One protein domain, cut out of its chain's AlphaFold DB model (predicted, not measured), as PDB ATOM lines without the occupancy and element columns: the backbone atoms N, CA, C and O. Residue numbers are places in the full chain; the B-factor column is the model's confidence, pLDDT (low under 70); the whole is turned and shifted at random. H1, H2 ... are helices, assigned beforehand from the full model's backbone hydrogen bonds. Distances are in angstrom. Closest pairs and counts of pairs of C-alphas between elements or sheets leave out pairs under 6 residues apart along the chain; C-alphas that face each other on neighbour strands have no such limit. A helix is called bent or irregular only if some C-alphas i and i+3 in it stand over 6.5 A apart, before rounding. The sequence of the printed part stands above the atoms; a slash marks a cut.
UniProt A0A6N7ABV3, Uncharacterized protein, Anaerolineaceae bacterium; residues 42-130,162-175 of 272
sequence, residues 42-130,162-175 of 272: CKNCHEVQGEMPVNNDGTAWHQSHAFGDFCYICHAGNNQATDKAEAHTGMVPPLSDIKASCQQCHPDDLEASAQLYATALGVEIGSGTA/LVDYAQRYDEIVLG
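What this domain is: This is residues 42 to 130 and 162 to 175 of the 272 residues of an uncharacterized protein of Anaerolineaceae bacterium (UniProt A0A6N7ABV3). Short helices joined by loops gather round the small helix H3 in the middle of the body, with H5 and the longest helix, H6, toward one end, H1 and H4 toward the other, and H2 joined to H3 by a tight link and near H6. Residues 164 to 175, with H7, stick out as a separate piece that touches no other helix. The printed part has 103 residues with seven named helices, in the order H1 to H7, and no named strand; its class is all helix, though under half of the residues, 50 of 103, are in named elements. It is only just compact, close to loose, with a radius of gyration of the C-alphas of 14.9 A and spans of 41 by 36 by 24 A.

How they stand to each other: H6, residues 110 to 121, touches H5, residues 98 to 102, with residues 110 to 114 alone; the closest C-alphas are those of Cys 102 and Leu 110, 6.5 A apart. H5 touches H3, residues 71 to 75, where the C-alphas of Cys 74 and Ser 101 come closest, at 4.7 A. H3 only just touches H1, residues 42 to 48, with 3 pairs of C-alphas within 8 A, the closest being Cys 42 and Cys 71 at 6.8 A. H4, residues 84 to 87, is close to H1 but not clearly touching: the closest C-alphas, of Cys 42 and Ala 87, are 7.6 A apart. H2, residues 60 to 68, is close to H6 but not clearly touching, with the closest C-alphas, of Trp 61 and Tyr 117, 6.5 A apart. Their lines stand at a steep tilt of 58 degrees, opposite ways. H2 and H3 meet only through their link. H7, residues 165 to 172, is apart from H3 and H5, for instance. Every O i to N i+4 pair is within hydrogen-bond range in H1, H3, H5 and H7, against 7 of 8 in H6 and 2 of 5 in H2, where 2 of 6 O i to N i+3 pairs are within range; H4 is too short for an O i to N i+4 pair, and its one O i to N i+3 pair is not within range.

Where its parts are: H6 is 16.8 A long, from C-alpha 110 at (129.508, 119.583, 118.818) to C-alpha 121. H2 is 15.0 A long and irregular, with C-alphas 64 and 67 7.5 A apart. H1 begins at C-alpha 42, at (125.298, 114.352, 142.470), and is 9.4 A long. H3, H4 and H5 are 5.9 A, 5.1 A and 5.4 A long. H7 is 10.3 A long and ends at C-alpha 172, at (110.021, 129.926, 128.039).

The domain as a whole: The C-alphas farthest apart, of Gly 58 and Gly 175, are 44.1 A apart. Without residues 164 to 175, the body spans 35 by 31 by 23 A. Residues 131 to 161 are not printed, and C-alphas 130 and 162 are 26.6 A apart across the cut. H1 to H2, with 11 residues between them, is a long link. The mean pLDDT of the printed part is 84.0; residues 128 to 130 and 162 to 163 are under 70.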
ATOM      1  N   CYS A  42     124.264 115.171 143.090       88.44
ATOM      2  CA  CYS A  42     125.298 114.352 142.470       88.44
ATOM      3  C   CYS A  42     126.675 114.647 143.082       88.44
ATOM      4  O   CYS A  42     127.326 113.737 143.592       88.44
ATOM      5  N   LYS A  43     127.117 115.911 143.094       88.50
ATOM      6  CA  LYS A  43     128.439 116.294 143.619       88.50
ATOM      7  C   LYS A  43     128.551 116.072 145.123       88.50
ATOM      8  O   LYS A  43     129.607 115.669 145.610       88.50
ATOM      9  N   ASN A  44     127.463 116.268 145.864       86.75
ATOM     10  CA  ASN A  44     127.454 115.990 147.295       86.75
ATOM     11  C   ASN A  44     127.731 114.504 147.599       86.75
ATOM     12  O   ASN A  44     128.561 114.196 148.451       86.75
ATOM     13  N   CYS A  45     127.095 113.575 146.885       85.44
ATOM     14  CA  CYS A  45     127.328 112.144 147.098       85.44
ATOM     15  C   CYS A  45     128.661 111.671 146.490       85.44
ATOM     16  O   CYS A  45     129.444 110.980 147.137       85.44
ATOM     17  N   HIS A  46     128.952 112.065 145.253       89.25
ATOM     18  CA  HIS A  46     130.095 111.528 144.518       89.25
ATOM     19  C   HIS A  46     131.429 112.142 144.940       89.25
ATOM     20  O   HIS A  46     132.415 111.420 145.055       89.25
ATOM     21  N   GLU A  47     131.460 113.439 145.244       87.06
ATOM     22  CA  GLU A  47     132.707 114.168 145.496       87.06
ATOM     23  C   GLU A  47     132.903 114.491 146.976       87.06
ATOM     24  O   GLU A  47     133.988 114.283 147.508       87.06
ATOM     25  N   VAL A  48     131.862 114.985 147.657       87.56
ATOM     26  CA  VAL A  48     131.970 115.370 149.077       87.56
ATOM     27  C   VAL A  48     131.951 114.140 149.982       87.56
ATOM     28  O   VAL A  48     132.788 114.027 150.875       87.56
ATOM     29  N   GLN A  49     131.018 113.213 149.752       84.44
ATOM     30  CA  GLN A  49     130.946 111.951 150.498       84.44
ATOM     31  C   GLN A  49     131.893 110.881 149.936       84.44
ATOM     32  O   GLN A  49     132.215 109.926 150.638       84.44
ATOM     33  N   GLY A  50     132.385 111.061 148.706       84.69
ATOM     34  CA  GLY A  50     133.405 110.200 148.111       84.69
ATOM     35  C   GLY A  50     132.900 108.829 147.661       84.69
ATOM     36  O   GLY A  50     133.697 107.900 147.567       84.69
ATOM     37  N   GLU A  51     131.603 108.683 147.372       86.94
ATOM     38  CA  GLU A  51     131.024 107.408 146.919       86.94
ATOM     39  C   GLU A  51     131.592 106.958 145.560       86.94
ATOM     40  O   GLU A  51     131.836 105.775 145.333       86.94
ATOM     41  N   MET A  52     131.820 107.905 144.643       86.00
ATOM     42  CA  MET A  52     132.527 107.670 143.378       86.00
ATOM     43  C   MET A  52     133.067 109.013 142.866       86.00
ATOM     44  O   MET A  52     132.422 109.640 142.026       86.00
ATOM     45  N   PRO A  53     134.199 109.487 143.414       87.38
ATOM     46  CA  PRO A  53     134.763 110.777 143.050       87.38
ATOM     47  C   PRO A  53     135.401 110.688 141.665       87.38
ATOM     48  O   PRO A  53     136.283 109.859 141.431       87.38
ATOM     49  N   VAL A  54     134.965 111.552 140.755       87.94
ATOM     50  CA  VAL A  54     135.423 111.602 139.363       87.94
ATOM     51  C   VAL A  54     136.136 112.905 139.018       87.94
ATOM     52  O   VAL A  54     136.932 112.934 138.087       87.94
ATOM     53  N   ASN A  55     135.973 113.978 139.802       86.81
ATOM     54  CA  ASN A  55     136.648 115.253 139.514       86.81
ATOM     55  C   ASN A  55     138.181 115.151 139.519       86.81
ATOM     56  O   ASN A  55     138.852 115.985 138.918       86.81
ATOM     57  N   ASN A  56     138.738 114.148 140.201       82.88
ATOM     58  CA  ASN A  56     140.176 113.899 140.288       82.88
ATOM     59  C   ASN A  56     140.553 112.484 139.825       82.88
ATOM     60  O   ASN A  56     141.593 111.968 140.230       82.88
ATOM     61  N   ASP A  57     139.744 111.852 138.969       83.94
ATOM     62  CA  ASP A  57     140.001 110.493 138.460       83.94
ATOM     63  C   ASP A  57     141.187 110.402 137.475       83.94
ATOM     64  O   ASP A  57     141.503 109.332 136.960       83.94
ATOM     65  N   GLY A  58     141.863 111.524 137.213       78.31
ATOM     66  CA  GLY A  58     142.968 111.619 136.259       78.31
ATOM     67  C   GLY A  58     142.515 111.641 134.800       78.31
ATOM     68  O   GLY A  58     143.357 111.742 133.908       78.31
ATOM     69  N   THR A  59     141.207 111.597 134.540       75.88
ATOM     70  CA  THR A  59     140.644 111.797 133.212       75.88
ATOM     71  C   THR A  59     140.430 113.294 132.987       75.88
ATOM     72  O   THR A  59     139.837 114.009 133.796       75.88
ATOM     73  N   ALA A  60     140.913 113.806 131.856       73.50
ATOM     74  CA  ALA A  60     140.653 115.196 131.467       73.50
ATOM     75  C   ALA A  60     139.150 115.461 131.211       73.50
ATOM     76  O   ALA A  60     138.710 116.611 131.192       73.50
ATOM     77  N   TRP A  61     138.361 114.398 131.028       81.12
ATOM     78  CA  TRP A  61     136.929 114.440 130.739       81.12
ATOM     79  C   TRP A  61     136.112 115.046 131.882       81.12
ATOM     80  O   TRP A  61     135.455 116.067 131.677       81.12
ATOM     81  N   HIS A  62     136.196 114.486 133.093       87.00
ATOM     82  CA  HIS A  62     135.426 115.006 134.226       87.00
ATOM     83  C   HIS A  62     135.963 116.361 134.707       87.00
ATOM     84  O   HIS A  62     135.184 117.244 135.061       87.00
ATOM     85  N   GLN A  63     137.276 116.594 134.616       84.25
ATOM     86  CA  GLN A  63     137.900 117.860 135.022       84.25
ATOM     87  C   GLN A  63     137.423 119.065 134.203       84.25
ATOM     88  O   GLN A  63     137.239 120.148 134.759       84.25
ATOM     89  N   SER A  64     137.180 118.881 132.902       83.25
ATOM     90  CA  SER A  64     136.853 119.985 131.988       83.25
ATOM     91  C   SER A  64     135.533 120.687 132.326       83.25
ATOM     92  O   SER A  64     135.392 121.872 132.043       83.25
ATOM     93  N   HIS A  65     134.592 119.992 132.977       84.81
ATOM     94  CA  HIS A  65     133.267 120.528 133.328       84.81
ATOM     95  C   HIS A  65     132.929 120.429 134.828       84.81
ATOM     96  O   HIS A  65     131.887 120.923 135.266       84.81
ATOM     97  N   ALA A  66     133.829 119.871 135.646       80.88
ATOM     98  CA  ALA A  66     133.671 119.741 137.097       80.88
ATOM     99  C   ALA A  66     133.492 121.079 137.838       80.88
ATOM    100  O   ALA A  66     132.946 121.106 138.950       80.88
ATOM    101  N   PHE A  67     133.957 122.187 137.248       82.31
ATOM    102  CA  PHE A  67     133.920 123.515 137.863       82.31
ATOM    103  C   PHE A  67     132.494 124.026 138.111       82.31
ATOM    104  O   PHE A  67     132.284 124.775 139.060       82.31
ATOM    105  N   GLY A  68     131.530 123.627 137.277       80.12
ATOM    106  CA  GLY A  68     130.169 124.170 137.297       80.12
ATOM    107  C   GLY A  68     129.101 123.231 137.847       80.12
ATOM    108  O   GLY A  68     127.929 123.582 137.809       80.12
ATOM    109  N   ASP A  69     129.492 122.060 138.356       85.69
ATOM    110  CA  ASP A  69     128.552 121.049 138.857       85.69
ATOM    111  C   ASP A  69     127.498 120.620 137.815       85.69
ATOM    112  O   ASP A  69     126.283 120.612 138.026       85.69
ATOM    113  N   PHE A  70     127.999 120.286 136.628       87.00
ATOM    114  CA  PHE A  70     127.194 119.988 135.448       87.00
ATOM    115  C   PHE A  70     126.996 118.490 135.206       87.00
ATOM    116  O   PHE A  70     126.707 118.086 134.081       87.00
ATOM    117  N   CYS A  71     127.120 117.653 136.242       89.25
ATOM    118  CA  CYS A  71     127.020 116.194 136.113       89.25
ATOM    119  C   CYS A  71     125.742 115.782 135.366       89.25
ATOM    120  O   CYS A  71     125.790 114.987 134.433       89.25
ATOM    121  N   TYR A  72     124.616 116.404 135.720       89.44
ATOM    122  CA  TYR A  72     123.307 116.120 135.137       89.44
ATOM    123  C   TYR A  72     123.126 116.613 133.696       89.44
ATOM    124  O   TYR A  72     122.232 116.148 133.002       89.44
ATOM    125  N   ILE A  73     123.952 117.548 133.218       88.06
ATOM    126  CA  ILE A  73     123.887 117.993 131.819       88.06
ATOM    127  C   ILE A  73     124.386 116.867 130.911       88.06
ATOM    128  O   ILE A  73     123.787 116.576 129.880       88.06
ATOM    129  N   CYS A  74     125.441 116.176 131.342       88.75
ATOM    130  CA  CYS A  74     125.999 115.044 130.618       88.75
ATOM    131  C   CYS A  74     125.227 113.751 130.898       88.75
ATOM    132  O   CYS A  74     124.897 113.020 129.973       88.75
ATOM    133  N   HIS A  75     124.936 113.471 132.166       90.50
ATOM    134  CA  HIS A  75     124.394 112.185 132.599       90.50
ATOM    135  C   HIS A  75     122.872 112.161 132.768       90.50
ATOM    136  O   HIS A  75     122.335 111.104 133.092       90.50
ATOM    137  N   ALA A  76     122.176 113.284 132.564       90.31
ATOM    138  CA  ALA A  76     120.778 113.465 132.960       90.31
ATOM    139  C   ALA A  76     120.563 113.182 134.465       90.31
ATOM    140  O   ALA A  76     121.449 113.435 135.285       90.31
ATOM    141  N   GLY A  77     119.383 112.692 134.844       89.12
ATOM    142  CA  GLY A  77     119.011 112.465 136.242       89.12
ATOM    143  C   GLY A  77     118.489 113.711 136.965       89.12
ATOM    144  O   GLY A  77     118.477 114.824 136.428       89.12
ATOM    145  N   ASN A  78     118.029 113.510 138.201       87.06
ATOM    146  CA  ASN A  78     117.500 114.573 139.051       87.06
ATOM    147  C   ASN A  78     118.590 115.090 139.997       87.06
ATOM    148  O   ASN A  78     118.862 114.517 141.050       87.06
ATOM    149  N   ASN A  79     119.183 116.223 139.632       88.06
ATOM    150  CA  ASN A  79     120.266 116.855 140.381       88.06
ATOM    151  C   ASN A  79     119.825 117.535 141.695       88.06
ATOM    152  O   ASN A  79     120.677 118.077 142.401       88.06
ATOM    153  N   GLN A  80     118.522 117.554 141.997       87.25
ATOM    154  CA  GLN A  80     117.959 118.079 143.247       87.25
ATOM    155  C   GLN A  80     117.534 116.967 144.215       87.25
ATOM    156  O   GLN A  80     117.420 117.219 145.413       87.25
ATOM    157  N   ALA A  81     117.314 115.743 143.727       82.00
ATOM    158  CA  ALA A  81     116.869 114.637 144.566       82.00
ATOM    159  C   ALA A  81     117.979 114.179 145.516       82.00
ATOM    160  O   ALA A  81     119.114 113.939 145.102       82.00
ATOM    161  N   THR A  82     117.642 114.027 146.794       81.56
ATOM    162  CA  THR A  82     118.557 113.497 147.817       81.56
ATOM    163  C   THR A  82     118.499 111.976 147.930       81.56
ATOM    164  O   THR A  82     119.415 111.374 148.485       81.56
ATOM    165  N   ASP A  83     117.427 111.354 147.432       87.12
ATOM    166  CA  ASP A  83     117.340 109.903 147.306       87.12
ATOM    167  C   ASP A  83     118.132 109.419 146.083       87.12
ATOM    168  O   ASP A  83     118.067 110.006 145.004       87.12
ATOM    169  N   LYS A  84     118.875 108.321 146.244       82.75
ATOM    170  CA  LYS A  84     119.753 107.785 145.196       82.75
ATOM    171  C   LYS A  84     118.973 107.266 143.987       82.75
ATOM    172  O   LYS A  84     119.420 107.448 142.856       82.75
ATOM    173  N   ALA A  85     117.853 106.581 144.206       84.25
ATOM    174  CA  ALA A  85     117.077 106.006 143.112       84.25
ATOM    175  C   ALA A  85     116.369 107.110 142.320       84.25
ATOM    176  O   ALA A  85     116.379 107.093 141.087       84.25
ATOM    177  N   GLU A  86     115.829 108.106 143.016       76.69
ATOM    178  CA  GLU A  86     115.221 109.278 142.393       76.69
ATOM    179  C   GLU A  86     116.256 110.119 141.628       76.69
ATOM    180  O   GLU A  86     116.033 110.458 140.465       76.69
ATOM    181  N   ALA A  87     117.429 110.377 142.217       84.69
ATOM    182  CA  ALA A  87     118.509 111.119 141.561       84.69
ATOM    183  C   ALA A  87     118.990 110.442 140.271       84.69
ATOM    184  O   ALA A  87     119.290 111.116 139.285       84.69
ATOM    185  N   HIS A  88     119.022 109.108 140.251       91.06
ATOM    186  CA  HIS A  88     119.459 108.331 139.091       91.06
ATOM    187  C   HIS A  88     118.343 108.018 138.085       91.06
ATOM    188  O   HIS A  88     118.601 107.411 137.041       91.06
ATOM    189  N   THR A  89     117.102 108.419 138.362       86.88
ATOM    190  CA  THR A  89     115.986 108.163 137.451       86.88
ATOM    191  C   THR A  89     116.181 108.936 136.149       86.88
ATOM    192  O   THR A  89     116.321 110.156 136.143       86.88
ATOM    193  N   GLY A  90     116.186 108.212 135.026       87.19
ATOM    194  CA  GLY A  90     116.360 108.802 133.698       87.19
ATOM    195  C   GLY A  90     117.799 109.189 133.356       87.19
ATOM    196  O   GLY A  90     117.998 109.913 132.383       87.19
ATOM    197  N   MET A  91     118.797 108.728 134.122       89.69
ATOM    198  CA  MET A  91     120.195 108.903 133.733       89.69
ATOM    199  C   MET A  91     120.510 108.178 132.425       89.69
ATOM    200  O   MET A  91     120.026 107.073 132.168       89.69
ATOM    201  N   VAL A  92     121.378 108.788 131.626       87.44
ATOM    202  CA  VAL A  92     121.825 108.256 130.339       87.44
ATOM    203  C   VAL A  92     123.350 108.302 130.225       87.44
ATOM    204  O   VAL A  92     124.004 109.127 130.869       87.44
ATOM    205  N   PRO A  93     123.954 107.432 129.398       88.25
ATOM    206  CA  PRO A  93     125.355 107.569 129.024       88.25
ATOM    207  C   PRO A  93     125.576 108.900 128.279       88.25
ATOM    208  O   PRO A  93     124.879 109.144 127.292       88.25
ATOM    209  N   PRO A  94     126.560 109.733 128.665       85.12
ATOM    210  CA  PRO A  94     126.740 111.071 128.087       85.12
ATOM    211  C   PRO A  94     126.986 111.125 126.582       85.12
ATOM    212  O   PRO A  94     126.711 112.132 125.941       85.12
ATOM    213  N   LEU A  95     127.531 110.052 126.009       89.25
ATOM    214  CA  LEU A  95     127.833 109.978 124.580       89.25
ATOM    215  C   LEU A  95     126.737 109.271 123.774       89.25
ATOM    216  O   LEU A  95     126.883 109.131 122.562       89.25
ATOM    217  N   SER A  96     125.637 108.860 124.414       89.19
ATOM    218  CA  SER A  96     124.493 108.243 123.730       89.19
ATOM    219  C   SER A  96     123.672 109.253 122.919       89.19
ATOM    220  O   SER A  96     123.197 108.913 121.838       89.19
ATOM    221  N   ASP A  97     123.571 110.502 123.389       89.38
ATOM    222  CA  ASP A  97     122.945 111.618 122.675       89.38
ATOM    223  C   ASP A  97     123.738 112.913 122.906       89.38
ATOM    224  O   ASP A  97     123.478 113.698 123.819       89.38
ATOM    225  N   ILE A  98     124.714 113.156 122.032       91.44
ATOM    226  CA  ILE A  98     125.571 114.344 122.120       91.44
ATOM    227  C   ILE A  98     124.783 115.645 121.931       91.44
ATOM    228  O   ILE A  98     125.188 116.688 122.446       91.44
ATOM    229  N   LYS A  99     123.636 115.618 121.235       90.25
ATOM    230  CA  LYS A  99     122.821 116.825 121.070       90.25
ATOM    231  C   LYS A  99     122.187 117.214 122.395       90.25
ATOM    232  O   LYS A  99     122.263 118.377 122.782       90.25
ATOM    233  N   ALA A 100     121.631 116.239 123.112       87.12
ATOM    234  CA  ALA A 100     121.078 116.464 124.442       87.12
ATOM    235  C   ALA A 100     122.156 116.918 125.442       87.12
ATOM    236  O   ALA A 100     121.928 117.874 126.186       87.12
ATOM    237  N   SER A 101     123.330 116.279 125.424       88.56
ATOM    238  CA  SER A 101     124.368 116.488 126.441       88.56
ATOM    239  C   SER A 101     125.305 117.676 126.180       88.56
ATOM    240  O   SER A 101     125.844 118.235 127.133       88.56
ATOM    241  N   CYS A 102     125.531 118.082 124.925       89.94
ATOM    242  CA  CYS A 102     126.616 119.022 124.592       89.94
ATOM    243  C   CYS A 102     126.171 120.256 123.785       89.94
ATOM    244  O   CYS A 102     126.780 121.320 123.923       89.94
ATOM    245  N   GLN A 103     125.112 120.164 122.970       91.06
ATOM    246  CA  GLN A 103     124.774 121.197 121.972       91.06
ATOM    247  C   GLN A 103     124.474 122.579 122.570       91.06
ATOM    248  O   GLN A 103     124.684 123.594 121.910       91.06
ATOM    249  N   GLN A 104     124.001 122.638 123.817       88.50
ATOM    250  CA  GLN A 104     123.684 123.909 124.478       88.50
ATOM    251  C   GLN A 104     124.911 124.819 124.642       88.50
ATOM    252  O   GLN A 104     124.763 126.040 124.625       88.50
ATOM    253  N   CYS A 105     126.105 124.235 124.776       89.62
ATOM    254  CA  CYS A 105     127.363 124.967 124.944       89.62
ATOM    255  C   CYS A 105     128.273 124.872 123.712       89.62
ATOM    256  O   CYS A 105     129.069 125.777 123.481       89.62
ATOM    257  N   HIS A 106     128.126 123.807 122.919       92.50
ATOM    258  CA  HIS A 106     128.913 123.523 121.718       92.50
ATOM    259  C   HIS A 106     128.030 123.491 120.459       92.50
ATOM    260  O   HIS A 106     127.857 122.431 119.864       92.50
ATOM    261  N   PRO A 107     127.401 124.609 120.047       93.81
ATOM    262  CA  PRO A 107     126.521 124.609 118.876       93.81
ATOM    263  C   PRO A 107     127.284 124.479 117.550       93.81
ATOM    264  O   PRO A 107     126.735 123.944 116.590       93.81
ATOM    265  N   ASP A 108     128.532 124.952 117.508       96.62
ATOM    266  CA  ASP A 108     129.324 125.071 116.278       96.62
ATOM    267  C   ASP A 108     130.388 123.967 116.132       96.62
ATOM    268  O   ASP A 108     130.913 123.746 115.041       96.62
ATOM    269  N   ASP A 109     130.721 123.274 117.225       95.38
ATOM    270  CA  ASP A 109     131.815 122.300 117.315       95.38
ATOM    271  C   ASP A 109     131.414 120.985 118.010       95.38
ATOM    272  O   ASP A 109     132.282 120.216 118.429       95.38
ATOM    273  N   LEU A 110     130.107 120.715 118.108       93.00
ATOM    274  CA  LEU A 110     129.508 119.583 118.818       93.00
ATOM    275  C   LEU A 110     130.238 118.252 118.578       93.00
ATOM    276  O   LEU A 110     130.714 117.612 119.517       93.00
ATOM    277  N   GLU A 111     130.334 117.827 117.322       93.75
ATOM    278  CA  GLU A 111     130.888 116.530 116.941       93.75
ATOM    279  C   GLU A 111     132.396 116.463 117.192       93.75
ATOM    280  O   GLU A 111     132.899 115.440 117.654       93.75
ATOM    281  N   ALA A 112     133.120 117.556 116.933       94.31
ATOM    282  CA  ALA A 112     134.561 117.619 117.165       94.31
ATOM    283  C   ALA A 112     134.882 117.510 118.663       94.31
ATOM    284  O   ALA A 112     135.747 116.722 119.055       94.31
ATOM    285  N   SER A 113     134.139 118.239 119.497       90.94
ATOM    286  CA  SER A 113     134.280 118.213 120.952       90.94
ATOM    287  C   SER A 113     133.879 116.857 121.540       90.94
ATOM    288  O   SER A 113     134.624 116.291 122.343       90.94
ATOM    289  N   ALA A 114     132.772 116.260 121.086       91.44
ATOM    290  CA  ALA A 114     132.362 114.923 121.522       91.44
ATOM    291  C   ALA A 114     133.376 113.832 121.123       91.44
ATOM    292  O   ALA A 114     133.644 112.918 121.908       91.44
ATOM    293  N   GLN A 115     133.987 113.932 119.936       92.25
ATOM    294  CA  GLN A 115     134.936 112.932 119.435       92.25
ATOM    295  C   GLN A 115     136.221 112.858 120.266       92.25
ATOM    296  O   GLN A 115     136.779 111.768 120.429       92.25
ATOM    297  N   LEU A 116     136.691 113.982 120.819       89.25
ATOM    298  CA  LEU A 116     137.849 113.994 121.721       89.25
ATOM    299  C   LEU A 116     137.614 113.085 122.928       89.25
ATOM    300  O   LEU A 116     138.487 112.307 123.315       89.25
ATOM    301  N   TYR A 117     136.405 113.130 123.476       87.25
ATOM    302  CA  TYR A 117     136.040 112.351 124.646       87.25
ATOM    303  C   TYR A 117     135.687 110.908 124.322       87.25
ATOM    304  O   TYR A 117     136.127 110.014 125.037       87.25
ATOM    305  N   ALA A 118     135.001 110.664 123.207       89.38
ATOM    306  CA  ALA A 118     134.793 109.318 122.681       89.38
ATOM    307  C   ALA A 118     136.133 108.579 122.506       89.38
ATOM    308  O   ALA A 118     136.306 107.458 122.980       89.38
ATOM    309  N   THR A 119     137.132 109.265 121.937       89.12
ATOM    310  CA  THR A 119     138.491 108.734 121.760       89.12
ATOM    311  C   THR A 119     139.190 108.493 123.098       89.12
ATOM    312  O   THR A 119     139.787 107.437 123.290       89.12
ATOM    313  N   ALA A 120     139.108 109.444 124.035       84.81
ATOM    314  CA  ALA A 120     139.722 109.310 125.357       84.81
ATOM    315  C   ALA A 120     139.113 108.163 126.185       84.81
ATOM    316  O   ALA A 120     139.828 107.500 126.932       84.81
ATOM    317  N   LEU A 121     137.807 107.927 126.040       83.00
ATOM    318  CA  LEU A 121     137.060 106.886 126.749       83.00
ATOM    319  C   LEU A 121     137.051 105.537 126.012       83.00
ATOM    320  O   LEU A 121     136.609 104.542 126.581       83.00
ATOM    321  N   GLY A 122     137.526 105.487 124.763       87.00
ATOM    322  CA  GLY A 122     137.502 104.279 123.936       87.00
ATOM    323  C   GLY A 122     136.090 103.809 123.575       87.00
ATOM    324  O   GLY A 122     135.867 102.607 123.437       87.00
ATOM    325  N   VAL A 123     135.136 104.736 123.448       86.88
ATOM    326  CA  VAL A 123     133.734 104.451 123.101       86.88
ATOM    327  C   VAL A 123     133.347 105.144 121.795       86.88
ATOM    328  O   VAL A 123     133.965 106.126 121.394       86.88
ATOM    329  N   GLU A 124     132.311 104.645 121.126       89.00
ATOM    330  CA  GLU A 124     131.763 105.276 119.922       89.00
ATOM    331  C   GLU A 124     130.648 106.261 120.292       89.00
ATOM    332  O   GLU A 124     129.839 106.003 121.186       89.00
ATOM    333  N   ILE A 125     130.573 107.394 119.591       88.44
ATOM    334  CA  ILE A 125     129.455 108.333 119.738       88.44
ATOM    335  C   ILE A 125     128.161 107.632 119.317       88.44
ATOM    336  O   ILE A 125     128.106 106.969 118.284       88.44
ATOM    337  N   GLY A 126     127.114 107.784 120.122       80.75
ATOM    338  CA  GLY A 126     125.852 107.071 119.958       80.75
ATOM    339  C   GLY A 126     125.866 105.661 120.549       80.75
ATOM    340  O   GLY A 126     124.819 105.012 120.571       80.75
ATOM    341  N   SER A 127     126.997 105.175 121.083       71.38
ATOM    342  CA  SER A 127     126.966 103.961 121.895       71.38
ATOM    343  C   SER A 127     126.287 104.269 123.234       71.38
ATOM    344  O   SER A 127     126.742 105.075 124.041       71.38
ATOM    345  N   GLY A 128     125.152 103.614 123.483       61.03
ATOM    346  CA  GLY A 128     124.434 103.650 124.762       61.03
ATOM    347  C   GLY A 128     125.150 102.884 125.879       61.03
ATOM    348  O   GLY A 128     124.512 102.442 126.831       61.03
ATOM    349  N   THR A 129     126.453 102.653 125.749       55.66
ATOM    350  CA  THR A 129     127.238 101.879 126.702       55.66
ATOM    351  C   THR A 129     128.046 102.856 127.541       55.66
ATOM    352  O   THR A 129     128.893 103.580 127.025       55.66
ATOM    353  N   ALA A 130     127.758 102.919 128.842       52.81
ATOM    354  CA  ALA A 130     128.614 103.647 129.769       52.81
ATOM    355  C   ALA A 130     130.042 103.063 129.701       52.81
ATOM    356  O   ALA A 130     130.177 101.843 129.543       52.81
ATOM    357  N   LEU A 162     109.405 118.453 142.123       65.75
ATOM    358  CA  LEU A 162     109.092 117.982 140.778       65.75
ATOM    359  C   LEU A 162     109.179 119.144 139.784       65.75
ATOM    360  O   LEU A 162     108.426 120.115 139.840       65.75
ATOM    361  N   VAL A 163     110.109 119.041 138.835       66.94
ATOM    362  CA  VAL A 163     110.221 120.013 137.745       66.94
ATOM    363  C   VAL A 163     109.100 119.761 136.738       66.94
ATOM    364  O   VAL A 163     109.156 118.812 135.957       66.94
ATOM    365  N   ASP A 164     108.091 120.633 136.729       72.00
ATOM    366  CA  ASP A 164     107.046 120.625 135.704       72.00
ATOM    367  C   ASP A 164     107.606 121.171 134.375       72.00
ATOM    368  O   ASP A 164     107.672 122.378 134.113       72.00
ATOM    369  N   TYR A 165     108.044 120.249 133.518       73.94
ATOM    370  CA  TYR A 165     108.560 120.563 132.187       73.94
ATOM    371  C   TYR A 165     107.511 121.213 131.272       73.94
ATOM    372  O   TYR A 165     107.891 121.990 130.392       73.94
ATOM    373  N   ALA A 166     106.216 120.949 131.474       74.69
ATOM    374  CA  ALA A 166     105.151 121.575 130.694       74.69
ATOM    375  C   ALA A 166     104.980 123.044 131.098       74.69
ATOM    376  O   ALA A 166     104.964 123.917 130.229       74.69
ATOM    377  N   GLN A 167     104.975 123.338 132.402       70.50
ATOM    378  CA  GLN A 167     104.981 124.716 132.899       70.50
ATOM    379  C   GLN A 167     106.224 125.477 132.412       70.50
ATOM    380  O   GLN A 167     106.128 126.619 131.959       70.50
ATOM    381  N   ARG A 168     107.398 124.839 132.433       71.12
ATOM    382  CA  ARG A 168     108.646 125.460 131.969       71.12
ATOM    383  C   ARG A 168     108.646 125.737 130.462       71.12
ATOM    384  O   ARG A 168     109.170 126.765 130.033       71.12
ATOM    385  N   TYR A 169     108.042 124.862 129.661       72.31
ATOM    386  CA  TYR A 169     107.829 125.103 128.232       72.31
ATOM    387  C   TYR A 169     106.863 126.275 127.997       72.31
ATOM    388  O   TYR A 169     107.153 127.164 127.191       72.31
ATOM    389  N   ASP A 170     105.759 126.331 128.744       76.06
ATOM    390  CA  ASP A 170     104.781 127.419 128.678       76.06
ATOM    391  C   ASP A 170     105.403 128.782 129.033       76.06
ATOM    392  O   ASP A 170     105.126 129.784 128.368       76.06
ATOM    393  N   GLU A 171     106.298 128.826 130.020       72.12
ATOM    394  CA  GLU A 171     106.992 130.049 130.437       72.12
ATOM    395  C   GLU A 171     108.055 130.519 129.432       72.12
ATOM    396  O   GLU A 171     108.144 131.720 129.158       72.12
ATOM    397  N   ILE A 172     108.860 129.598 128.888       71.00
ATOM    398  CA  ILE A 172     110.021 129.926 128.039       71.00
ATOM    399  C   ILE A 172     109.618 130.103 126.573       71.00
ATOM    400  O   ILE A 172     110.076 131.038 125.918       71.00
ATOM    401  N   VAL A 173     108.774 129.210 126.052       71.44
ATOM    402  CA  VAL A 173     108.438 129.155 124.622       71.44
ATOM    403  C   VAL A 173     107.160 129.928 124.327       71.44
ATOM    404  O   VAL A 173     107.106 130.675 123.352       71.44
ATOM    405  N   LEU A 174     106.133 129.784 125.172       77.00
ATOM    406  CA  LEU A 174     104.838 130.446 124.965       77.00
ATOM    407  C   LEU A 174     104.711 131.787 125.703       77.00
ATOM    408  O   LEU A 174     103.732 132.506 125.492       77.00
ATOM    409  N   GLY A 175     105.673 132.135 126.567       76.38
ATOM    410  CA  GLY A 175     105.667 133.373 127.353       76.38
ATOM    411  C   GLY A 175     104.542 133.455 128.392       76.38
ATOM    412  O   GLY A 175     104.258 134.536 128.918       76.38
TER     413      GLY A 175